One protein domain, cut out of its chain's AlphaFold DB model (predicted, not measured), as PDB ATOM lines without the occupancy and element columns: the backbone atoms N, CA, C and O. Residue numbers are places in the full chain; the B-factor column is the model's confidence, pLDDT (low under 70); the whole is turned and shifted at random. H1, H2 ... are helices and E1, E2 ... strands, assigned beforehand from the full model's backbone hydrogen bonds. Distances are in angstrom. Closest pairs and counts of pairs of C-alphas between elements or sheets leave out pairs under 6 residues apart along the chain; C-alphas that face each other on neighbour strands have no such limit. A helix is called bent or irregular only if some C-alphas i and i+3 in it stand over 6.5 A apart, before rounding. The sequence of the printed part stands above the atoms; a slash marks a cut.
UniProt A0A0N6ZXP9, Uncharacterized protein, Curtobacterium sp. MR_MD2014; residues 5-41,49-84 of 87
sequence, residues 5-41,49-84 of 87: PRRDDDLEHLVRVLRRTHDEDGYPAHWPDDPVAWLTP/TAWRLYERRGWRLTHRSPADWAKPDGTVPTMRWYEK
ATOM      1  N   PRO A   5     -18.818 -28.475  20.387       92.56
ATOM      2  CA  PRO A   5     -19.059 -27.088  20.762       92.56
ATOM      3  C   PRO A   5     -19.280 -26.226  19.516       92.56
ATOM      4  O   PRO A   5     -18.601 -26.403  18.491       92.56
ATOM      5  N   ARG A   6     -20.268 -25.334  19.600       91.69
ATOM      6  CA  ARG A   6     -20.520 -24.312  18.590       91.69
ATOM      7  C   ARG A   6     -19.314 -23.379  18.535       91.69
ATOM      8  O   ARG A   6     -18.756 -23.034  19.572       91.69
ATOM      9  N   ARG A   7     -18.933 -22.993  17.325       90.94
ATOM     10  CA  ARG A   7     -17.964 -21.936  17.030       90.94
ATOM     11  C   ARG A   7     -18.707 -20.774  16.384       90.94
ATOM     12  O   ARG A   7     -19.790 -20.987  15.841       90.94
ATOM     13  N   ASP A   8     -18.128 -19.585  16.403       91.19
ATOM     14  CA  ASP A   8     -18.797 -18.396  15.864       91.19
ATOM     15  C   ASP A   8     -19.041 -18.528  14.347       91.19
ATOM     16  O   ASP A   8     -20.119 -18.191  13.864       91.19
ATOM     17  N   ASP A   9     -18.140 -19.204  13.625       88.31
ATOM     18  CA  ASP A   9     -18.297 -19.573  12.207       88.31
ATOM     19  C   ASP A   9     -19.538 -20.449  11.910       88.31
ATOM     20  O   ASP A   9     -19.982 -20.548  10.766       88.31
ATOM     21  N   ASP A  10     -20.132 -21.108  12.916       88.88
ATOM     22  CA  ASP A  10     -21.387 -21.850  12.730       88.88
ATOM     23  C   ASP A  10     -22.603 -20.920  12.608       88.88
ATOM     24  O   ASP A  10     -23.643 -21.346  12.097       88.88
ATOM     25  N   LEU A  11     -22.518 -19.681  13.110       93.19
ATOM     26  CA  LEU A  11     -23.676 -18.809  13.320       93.19
ATOM     27  C   LEU A  11     -24.386 -18.477  12.008       93.19
ATOM     28  O   LEU A  11     -25.600 -18.620  11.939       93.19
ATOM     29  N   GLU A  12     -23.662 -18.176  10.930       89.50
ATOM     30  CA  GLU A  12     -24.254 -17.931   9.605       89.50
ATOM     31  C   GLU A  12     -25.023 -19.164   9.073       89.50
ATOM     32  O   GLU A  12     -26.079 -19.060   8.443       89.50
ATOM     33  N   HIS A  13     -24.535 -20.384   9.337       86.56
ATOM     34  CA  HIS A  13     -25.267 -21.610   8.995       86.56
ATOM     35  C   HIS A  13     -26.487 -21.830   9.898       86.56
ATOM     36  O   HIS A  13     -27.543 -22.234   9.412       86.56
ATOM     37  N   LEU A  14     -26.366 -21.541  11.193       91.00
ATOM     38  CA  LEU A  14     -27.459 -21.661  12.154       91.00
ATOM     39  C   LEU A  14     -28.562 -20.624  11.910       91.00
ATOM     40  O   LEU A  14     -29.725 -20.988  12.016       91.00
ATOM     41  N   VAL A  15     -28.235 -19.397  11.489       95.56
ATOM     42  CA  VAL A  15     -29.213 -18.383  11.052       95.56
ATOM     43  C   VAL A  15     -29.983 -18.868   9.823       95.56
ATOM     44  O   VAL A  15     -31.200 -18.728   9.785       95.56
ATOM     45  N   ARG A  16     -29.327 -19.513   8.846       91.56
ATOM     46  CA  ARG A  16     -30.027 -20.129   7.696       91.56
ATOM     47  C   ARG A  16     -30.956 -21.272   8.106       91.56
ATOM     48  O   ARG A  16     -32.034 -21.406   7.537       91.56
ATOM     49  N   VAL A  17     -30.562 -22.087   9.089       89.69
ATOM     50  CA  VAL A  17     -31.443 -23.124   9.657       89.69
ATOM     51  C   VAL A  17     -32.615 -22.484  10.407       89.69
ATOM     52  O   VAL A  17     -33.747 -22.887  10.182       89.69
ATOM     53  N   LEU A  18     -32.367 -21.455  11.222       93.56
ATOM     54  CA  LEU A  18     -33.392 -20.720  11.968       93.56
ATOM     55  C   LEU A  18     -34.389 -20.016  11.036       93.56
ATOM     56  O   LEU A  18     -35.586 -20.044  11.293       93.56
ATOM     57  N   ARG A  19     -33.914 -19.426   9.929       95.38
ATOM     58  CA  ARG A  19     -34.766 -18.835   8.887       95.38
ATOM     59  C   ARG A  19     -35.658 -19.897   8.257       95.38
ATOM     60  O   ARG A  19     -36.867 -19.719   8.231       95.38
ATOM     61  N   ARG A  20     -35.079 -21.027   7.841       88.81
ATOM     62  CA  ARG A  20     -35.837 -22.153   7.284       88.81
ATOM     63  C   ARG A  20     -36.904 -22.667   8.260       88.81
ATOM     64  O   ARG A  20     -38.028 -22.879   7.838       88.81
ATOM     65  N   THR A  21     -36.582 -22.834   9.543       88.88
ATOM     66  CA  THR A  21     -37.555 -23.242  10.576       88.88
ATOM     67  C   THR A  21     -38.639 -22.184  10.810       88.88
ATOM     68  O   THR A  21     -39.770 -22.531  11.131       88.88
ATOM     69  N   HIS A  22     -38.363 -20.898  10.585       92.75
ATOM     70  CA  HIS A  22     -39.415 -19.883  10.593       92.75
ATOM     71  C   HIS A  22     -40.313 -19.991   9.356       92.75
ATOM     72  O   HIS A  22     -41.530 -19.955   9.495       92.75
ATOM     73  N   ASP A  23     -39.723 -20.137   8.169       90.56
ATOM     74  CA  ASP A  23     -40.458 -20.194   6.900       90.56
ATOM     75  C   ASP A  23     -41.293 -21.486   6.759       90.56
ATOM     76  O   ASP A  23     -42.387 -21.451   6.203       90.56
ATOM     77  N   GLU A  24     -40.783 -22.623   7.255       89.62
ATOM     78  CA  GLU A  24     -41.427 -23.945   7.170       89.62
ATOM     79  C   GLU A  24     -42.305 -24.267   8.396       89.62
ATOM     80  O   GLU A  24     -43.410 -24.779   8.229       89.62
ATOM     81  N   ASP A  25     -41.837 -23.960   9.615       85.75
ATOM     82  CA  ASP A  25     -42.461 -24.397  10.879       85.75
ATOM     83  C   ASP A  25     -43.019 -23.236  11.735       85.75
ATOM     84  O   ASP A  25     -43.582 -23.466  12.808       85.75
ATOM     85  N   GLY A  26     -42.853 -21.978  11.309       85.12
ATOM     86  CA  GLY A  26     -43.328 -20.796  12.038       85.12
ATOM     87  C   GLY A  26     -42.531 -20.437  13.300       85.12
ATOM     88  O   GLY A  26     -43.017 -19.656  14.119       85.12
ATOM     89  N   TYR A  27     -41.321 -20.980  13.500       86.81
ATOM     90  CA  TYR A  27     -40.481 -20.679  14.668       86.81
ATOM     91  C   TYR A  27     -39.122 -20.042  14.300       86.81
ATOM     92  O   TYR A  27     -38.376 -20.631  13.522       86.81
ATOM     93  N   PRO A  28     -38.714 -18.909  14.912       94.50
ATOM     94  CA  PRO A  28     -39.417 -18.156  15.957       94.50
ATOM     95  C   PRO A  28     -40.662 -17.437  15.417       94.50
ATOM     96  O   PRO A  28     -40.621 -16.925  14.305       94.50
ATOM     97  N   ALA A  29     -41.744 -17.362  16.202       93.56
ATOM     98  CA  ALA A  29     -43.033 -16.815  15.743       93.56
ATOM     99  C   ALA A  29     -42.949 -15.361  15.242       93.56
ATOM    100  O   ALA A  29     -43.600 -14.996  14.268       93.56
ATOM    101  N   HIS A  30     -42.098 -14.548  15.871       95.56
ATOM    102  CA  HIS A  30     -41.635 -13.275  15.330       95.56
ATOM    103  C   HIS A  30     -40.159 -13.425  14.970       95.56
ATOM    104  O   HIS A  30     -39.368 -13.874  15.804       95.56
ATOM    105  N   TRP A  31     -39.767 -13.049  13.753       97.06
ATOM    106  CA  TRP A  31     -38.354 -13.050  13.383       97.06
ATOM    107  C   TRP A  31     -37.603 -11.959  14.164       97.06
ATOM    108  O   TRP A  31     -38.084 -10.829  14.199       97.06
ATOM    109  N   PRO A  32     -36.473 -12.257  14.823       97.31
ATOM    110  CA  PRO A  32     -35.677 -11.233  15.497       97.31
ATOM    111  C   PRO A  32     -34.964 -10.321  14.490       97.31
ATOM    112  O   PRO A  32     -34.455 -10.798  13.475       97.31
ATOM    113  N   ASP A  33     -34.846  -9.034  14.828       97.38
ATOM    114  CA  ASP A  33     -34.059  -8.064  14.051       97.38
ATOM    115  C   ASP A  33     -32.569  -8.453  13.990       97.38
ATOM    116  O   ASP A  33     -31.915  -8.274  12.964       97.38
ATOM    117  N   ASP A  34     -32.054  -9.062  15.067       97.50
ATOM    118  CA  ASP A  34     -30.737  -9.698  15.116       97.50
ATOM    119  C   ASP A  34     -30.863 -11.214  15.400       97.50
ATOM    120  O   ASP A  34     -30.967 -11.641  16.559       97.50
ATOM    121  N   PRO A  35     -30.842 -12.068  14.357       96.94
ATOM    122  CA  PRO A  35     -30.893 -13.519  14.515       96.94
ATOM    123  C   PRO A  35     -29.576 -14.125  15.024       96.94
ATOM    124  O   PRO A  35     -29.574 -15.285  15.443       96.94
ATOM    125  N   VAL A  36     -28.459 -13.385  15.014       96.38
ATOM    126  CA  VAL A  36     -27.190 -13.838  15.597       96.38
ATOM    127  C   VAL A  36     -27.235 -13.652  17.109       96.38
ATOM    128  O   VAL A  36     -27.057 -14.635  17.828       96.38
ATOM    129  N   ALA A  37     -27.589 -12.460  17.597       95.62
ATOM    130  CA  ALA A  37     -27.795 -12.203  19.025       95.62
ATOM    131  C   ALA A  37     -28.877 -13.112  19.629       95.62
ATOM    132  O   ALA A  37     -28.720 -13.595  20.750       95.62
ATOM    133  N   TRP A  38     -29.932 -13.430  18.866       95.88
ATOM    134  CA  TRP A  38     -30.935 -14.425  19.259       95.88
ATOM    135  C   TRP A  38     -30.326 -15.821  19.499       95.88
ATOM    136  O   TRP A  38     -30.704 -16.519  20.439       95.88
ATOM    137  N   LEU A  39     -29.343 -16.226  18.687       95.00
ATOM    138  CA  LEU A  39     -28.592 -17.472  18.864       95.00
ATOM    139  C   LEU A  39     -27.508 -17.375  19.956       95.00
ATOM    140  O   LEU A  39     -27.081 -18.416  20.470       95.00
ATOM    141  N   THR A  40     -27.046 -16.176  20.316       94.88
ATOM    142  CA  THR A  40     -25.996 -15.908  21.319       94.88
ATOM    143  C   THR A  40     -26.486 -14.979  22.446       94.88
ATOM    144  O   THR A  40     -25.896 -13.917  22.659       94.88
ATOM    145  N   PRO A  41     -27.556 -15.335  23.188       93.38
ATOM    146  CA  PRO A  41     -28.118 -14.439  24.192       93.38
ATOM    147  C   PRO A  41     -27.124 -14.183  25.343       93.38
ATOM    148  O   PRO A  41     -26.393 -15.105  25.740       93.38
ATOM    149  N   THR A  49     -23.215 -27.736  18.182       85.94
ATOM    150  CA  THR A  49     -23.752 -28.007  16.846       85.94
ATOM    151  C   THR A  49     -23.780 -29.503  16.550       85.94
ATOM    152  O   THR A  49     -22.773 -30.214  16.627       85.94
ATOM    153  N   ALA A  50     -24.961 -30.000  16.176       77.00
ATOM    154  CA  ALA A  50     -25.156 -31.358  15.680       77.00
ATOM    155  C   ALA A  50     -24.990 -31.391  14.151       77.00
ATOM    156  O   ALA A  50     -25.958 -31.320  13.390       77.00
ATOM    157  N   TRP A  51     -23.745 -31.506  13.682       60.25
ATOM    158  CA  TRP A  51     -23.427 -31.622  12.253       60.25
ATOM    159  C   TRP A  51     -23.803 -33.011  11.689       60.25
ATOM    160  O   TRP A  51     -22.947 -33.872  11.478       60.25
ATOM    161  N   ARG A  52     -25.110 -33.263  11.500       56.34
ATOM    162  CA  ARG A  52     -25.693 -34.511  10.947       56.34
ATOM    163  C   ARG A  52     -27.020 -34.281  10.187       56.34
ATOM    164  O   ARG A  52     -27.914 -35.111  10.225       56.34
ATOM    165  N   LEU A  53     -27.213 -33.188   9.455       59.62
ATOM    166  CA  LEU A  53     -26.879 -33.110   8.017       59.62
ATOM    167  C   LEU A  53     -27.276 -34.328   7.145       59.62
ATOM    168  O   LEU A  53     -27.930 -34.143   6.121       59.62
ATOM    169  N   TYR A  54     -26.855 -35.540   7.519       55.62
ATOM    170  CA  TYR A  54     -27.028 -36.780   6.758       55.62
ATOM    171  C   TYR A  54     -28.497 -37.202   6.641       55.62
ATOM    172  O   TYR A  54     -28.977 -37.392   5.525       55.62
ATOM    173  N   GLU A  55     -29.235 -37.250   7.751       60.84
ATOM    174  CA  GLU A  55     -30.655 -37.639   7.758       60.84
ATOM    175  C   GLU A  55     -31.480 -36.673   6.884       60.84
ATOM    176  O   GLU A  55     -32.181 -37.105   5.971       60.84
ATOM    177  N   ARG A  56     -31.239 -35.356   7.007       61.62
ATOM    178  CA  ARG A  56     -31.835 -34.313   6.138       61.62
ATOM    179  C   ARG A  56     -31.411 -34.366   4.659       61.62
ATOM    180  O   ARG A  56     -31.976 -33.650   3.842       61.62
ATOM    181  N   ARG A  57     -30.396 -35.160   4.299       58.69
ATOM    182  CA  ARG A  57     -29.943 -35.398   2.912       58.69
ATOM    183  C   ARG A  57     -30.366 -36.775   2.380       58.69
ATOM    184  O   ARG A  57     -29.871 -37.177   1.324       58.69
ATOM    185  N   GLY A  58     -31.242 -37.491   3.090       71.38
ATOM    186  CA  GLY A  58     -31.749 -38.812   2.703       71.38
ATOM    187  C   GLY A  58     -30.856 -39.992   3.106       71.38
ATOM    188  O   GLY A  58     -31.013 -41.079   2.558       71.38
ATOM    189  N   TRP A  59     -29.912 -39.801   4.034       75.75
ATOM    190  CA  TRP A  59     -29.118 -40.900   4.597       75.75
ATOM    191  C   TRP A  59     -29.817 -41.485   5.829       75.75
ATOM    192  O   TRP A  59     -29.978 -40.806   6.842       75.75
ATOM    193  N   ARG A  60     -30.189 -42.762   5.774       79.88
ATOM    194  CA  ARG A  60     -30.855 -43.504   6.847       79.88
ATOM    195  C   ARG A  60     -29.831 -44.244   7.711       79.88
ATOM    196  O   ARG A  60     -28.972 -44.945   7.187       79.88
ATOM    197  N   LEU A  61     -29.948 -44.123   9.032       82.38
ATOM    198  CA  LEU A  61     -29.221 -44.958   9.997       82.38
ATOM    199  C   LEU A  61     -29.634 -46.427   9.819       82.38
ATOM    200  O   LEU A  61     -30.824 -46.723   9.909       82.38
ATOM    201  N   THR A  62     -28.681 -47.336   9.601       87.19
ATOM    202  CA  THR A  62     -28.971 -48.773   9.430       87.19
ATOM    203  C   THR A  62     -28.560 -49.626  10.621       87.19
ATOM    204  O   THR A  62     -29.299 -50.531  10.999       87.19
ATOM    205  N   HIS A  63     -27.440 -49.316  11.277       83.19
ATOM    206  CA  HIS A  63     -26.927 -50.125  12.387       83.19
ATOM    207  C   HIS A  63     -26.038 -49.311  13.352       83.19
ATOM    208  O   HIS A  63     -25.573 -48.211  13.038       83.19
ATOM    209  N   ARG A  64     -25.802 -49.846  14.557       91.94
ATOM    210  CA  ARG A  64     -24.846 -49.333  15.548       91.94
ATOM    211  C   ARG A  64     -24.031 -50.484  16.137       91.94
ATOM    212  O   ARG A  64     -24.616 -51.381  16.738       91.94
ATOM    213  N   SER A  65     -22.712 -50.407  16.029       89.56
ATOM    214  CA  SER A  65     -21.756 -51.326  16.656       89.56
ATOM    215  C   SER A  65     -20.899 -50.576  17.681       89.56
ATOM    216  O   SER A  65     -20.773 -49.350  17.591       89.56
ATOM    217  N   PRO A  66     -20.238 -51.265  18.623       93.31
ATOM    218  CA  PRO A  66     -18.958 -50.790  19.139       93.31
ATOM    219  C   PRO A  66     -17.996 -50.501  17.972       93.31
ATOM    220  O   PRO A  66     -18.100 -51.118  16.908       93.31
ATOM    221  N   ALA A  67     -17.090 -49.544  18.145       85.50
ATOM    222  CA  ALA A  67     -15.937 -49.426  17.264       85.50
ATOM    223  C   ALA A  67     -14.989 -50.620  17.469       85.50
ATOM    224  O   ALA A  67     -14.935 -51.214  18.545       85.50
ATOM    225  N   ASP A  68     -14.211 -50.925  16.440       91.88
ATOM    226  CA  ASP A  68     -13.069 -51.844  16.454       91.88
ATOM    227  C   ASP A  68     -11.804 -51.225  17.089       91.88
ATOM    228  O   ASP A  68     -10.753 -51.858  17.152       91.88
ATOM    229  N   TRP A  69     -11.913 -50.000  17.616       85.94
ATOM    230  CA  TRP A  69     -10.857 -49.262  18.306       85.94
ATOM    231  C   TRP A  69     -11.356 -48.613  19.606       85.94
ATOM    232  O   TRP A  69     -12.536 -48.287  19.759       85.94
ATOM    233  N   ALA A  70     -10.432 -48.378  20.539       92.75
ATOM    234  CA  ALA A  70     -10.677 -47.689  21.805       92.75
ATOM    235  C   ALA A  70      -9.996 -46.311  21.840       92.75
ATOM    236  O   ALA A  70      -8.996 -46.067  21.162       92.75
ATOM    237  N   LYS A  71     -10.534 -45.399  22.648       83.88
ATOM    238  CA  LYS A  71      -9.869 -44.135  23.000       83.88
ATOM    239  C   LYS A  71      -8.663 -44.373  23.932       83.88
ATOM    240  O   LYS A  71      -8.596 -45.424  24.566       83.88
ATOM    241  N   PRO A  72      -7.784 -43.367  24.135       89.31
ATOM    242  CA  PRO A  72      -6.706 -43.433  25.132       89.31
ATOM    243  C   PRO A  72      -7.170 -43.682  26.579       89.31
ATOM    244  O   PRO A  72      -6.397 -44.183  27.384       89.31
ATOM    245  N   ASP A  73      -8.425 -43.353  26.905       91.06
ATOM    246  CA  ASP A  73      -9.060 -43.623  28.207       91.06
ATOM    247  C   ASP A  73      -9.656 -45.050  28.322       91.06
ATOM    248  O   ASP A  73     -10.334 -45.362  29.298       91.06
ATOM    249  N   GLY A  74      -9.448 -45.913  27.319       91.38
ATOM    250  CA  GLY A  74     -10.015 -47.264  27.235       91.38
ATOM    251  C   GLY A  74     -11.470 -47.330  26.748       91.38
ATOM    252  O   GLY A  74     -11.971 -48.418  26.465       91.38
ATOM    253  N   THR A  75     -12.165 -46.200  26.588       90.75
ATOM    254  CA  THR A  75     -13.568 -46.189  26.142       90.75
ATOM    255  C   THR A  75     -13.679 -46.584  24.673       90.75
ATOM    256  O   THR A  75     -13.185 -45.874  23.794       90.75
ATOM    257  N   VAL A  76     -14.431 -47.646  24.377       88.94
ATOM    258  CA  VAL A  76     -14.839 -47.989  23.006       88.94
ATOM    259  C   VAL A  76     -16.087 -47.177  22.625       88.94
ATOM    260  O   VAL A  76     -17.143 -47.349  23.240       88.94
ATOM    261  N   PRO A  77     -16.027 -46.265  21.637       78.94
ATOM    262  CA  PRO A  77     -17.191 -45.488  21.227       78.94
ATOM    263  C   PRO A  77     -18.173 -46.325  20.395       78.94
ATOM    264  O   PRO A  77     -17.779 -47.130  19.558       78.94
ATOM    265  N   THR A  78     -19.474 -46.064  20.533       88.62
ATOM    266  CA  THR A  78     -20.487 -46.638  19.632       88.62
ATOM    267  C   THR A  78     -20.474 -45.932  18.269       88.62
ATOM    268  O   THR A  78     -20.766 -44.731  18.161       88.62
ATOM    269  N   MET A  79     -20.179 -46.684  17.209       80.00
ATOM    270  CA  MET A  79     -20.372 -46.268  15.823       80.00
ATOM    271  C   MET A  79     -21.858 -46.232  15.440       80.00
ATOM    272  O   MET A  79     -22.716 -46.884  16.032       80.00
ATOM    273  N   ARG A  80     -22.173 -45.425  14.424       81.25
ATOM    274  CA  ARG A  80     -23.493 -45.369  13.785       81.25
ATOM    275  C   ARG A  80     -23.291 -45.405  12.275       81.25
ATOM    276  O   ARG A  80     -22.668 -44.485  11.742       81.25
ATOM    277  N   TRP A  81     -23.829 -46.429  11.630       78.19
ATOM    278  CA  TRP A  81     -23.712 -46.694  10.198       78.19
ATOM    279  C   TRP A  81     -24.900 -46.081   9.451       78.19
ATOM    280  O   TRP A  81     -26.034 -46.178   9.913       78.19
ATOM    281  N   TYR A  82     -24.642 -45.403   8.335       77.25
ATOM    282  CA  TYR A  82     -25.651 -44.661   7.579       77.25
ATOM    283  C   TYR A  82     -25.552 -45.008   6.093       77.25
ATOM    284  O   TYR A  82     -24.466 -44.954   5.525       77.25
ATOM    285  N   GLU A  83     -26.688 -45.275   5.457       83.88
ATOM    286  CA  GLU A  83     -26.805 -45.553   4.024       83.88
ATOM    287  C   GLU A  83     -27.705 -44.518   3.353       83.88
ATOM    288  O   GLU A  83     -28.741 -44.139   3.899       83.88
ATOM    289  N   LYS A  84     -27.369 -44.110   2.132       78.88
ATOM    290  CA  LYS A  84     -28.273 -43.364   1.255       78.88
ATOM    291  C   LYS A  84     -28.472 -44.158  -0.023       78.88
ATOM    292  O   LYS A  84     -27.505 -44.442  -0.719       78.88
TER     293      LYS A  84
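What this domain is: This is residues 5 to 41 and 49 to 84 of the 87 residues of an uncharacterized protein of Curtobacterium sp. MR_MD2014 (UniProt A0A0N6ZXP9). A long helix, H1, with a short second helix, H2, packed on residues 11 to 15 of it, makes one end of an elongated model, and a narrow hairpin with a long loop makes the other. The hairpin's short strands, E1 and E2, pair side by side, and the loop between them, residues 64 to 80, runs out to the far end of the longest axis; residues 49 to 59, with no named element, lead from the helical end toward the strands. The printed part has 73 residues with two named helices and two named strands, in the order H1, H2, E1, E2, and the strands form one antiparallel sheet of order E1 - E2. The class is mixed, helices and strands, though under half of the residues, 30 of the 73, are in named elements. The whole is only just extended, close to loose, with a radius of gyration of the C-alphas of 17.3 A, and its C-alphas span 48 by 29 by 17 A along their three main axes.

Where its parts are: The printed part begins at Pro 5, and H1 follows as residues 8 to 25, from Asp 8 to Asp 25. Its first C-alpha is at (-18.797, -18.396, 15.864) and its last at (-42.461, -24.397, 10.879), 24.9 A from first to last. H1 is irregular, but only just: C-alphas 9 and 12 are 6.7 A apart. H2 is residues 35 to 39, Pro 35 to Leu 39, a short helix of five residues. After the cut, E1 is residues 60 to 63, Arg 60 to His 63, with C-alpha 60 at (-30.855, -43.504, 6.847) and a length of 9.5 A. E2 is residues 81 to 83, Trp 81 to Glu 83, and its last C-alpha is at (-26.805, -45.553, 4.024).

How they stand to each other: H1 and H2 touch, with 7 pairs of C-alphas within 8 A. The closest C-alphas of the two are those of Val 15 and Pro 35, 6.2 A apart, and the centres of the helices are 9.8 A apart. H1 touches H2 with residues 11 to 15 alone. In H2 every O i to N i+4 pair is within hydrogen-bond range, and in H1 12 of 14 are. E1 and E2 form a hairpin of antiparallel neighbour strands, with 140 degrees between their N-to-C directions. Among the C-alphas that face each other are those of Leu 61 and Tyr 82, 4.3 A apart, and those of His 63 and Trp 81, 5.2 A apart. N of Arg 60 and O of Glu 83 are within hydrogen-bond range at 2.7 A, and N of Thr 62 and O of Trp 81 at 2.9 A. H1 is apart from E1 and from E2, and H2 is apart from E2.

The domain as a whole: The two C-alphas farthest apart are those of Asp 33 and Asp 68, at 48.6 A, while the first and last printed C-alphas, those of Pro 5 and Lys 84, are 27.0 A apart. The link from H1 to H2 has 9 residues and is short. The link from E1 to E2, 17 residues, is long; the C-alphas of these residues 64 to 80 lie 15 to 27 A from the mean of all C-alphas. The link from H2 to E1 goes across the cut: residues 42 to 48 are not printed, and C-alphas 41 and 49 are 16.0 A apart. The mean pLDDT of the printed part is 86.1, and residues 51 to 57 are under 70, where the model's confidence is low.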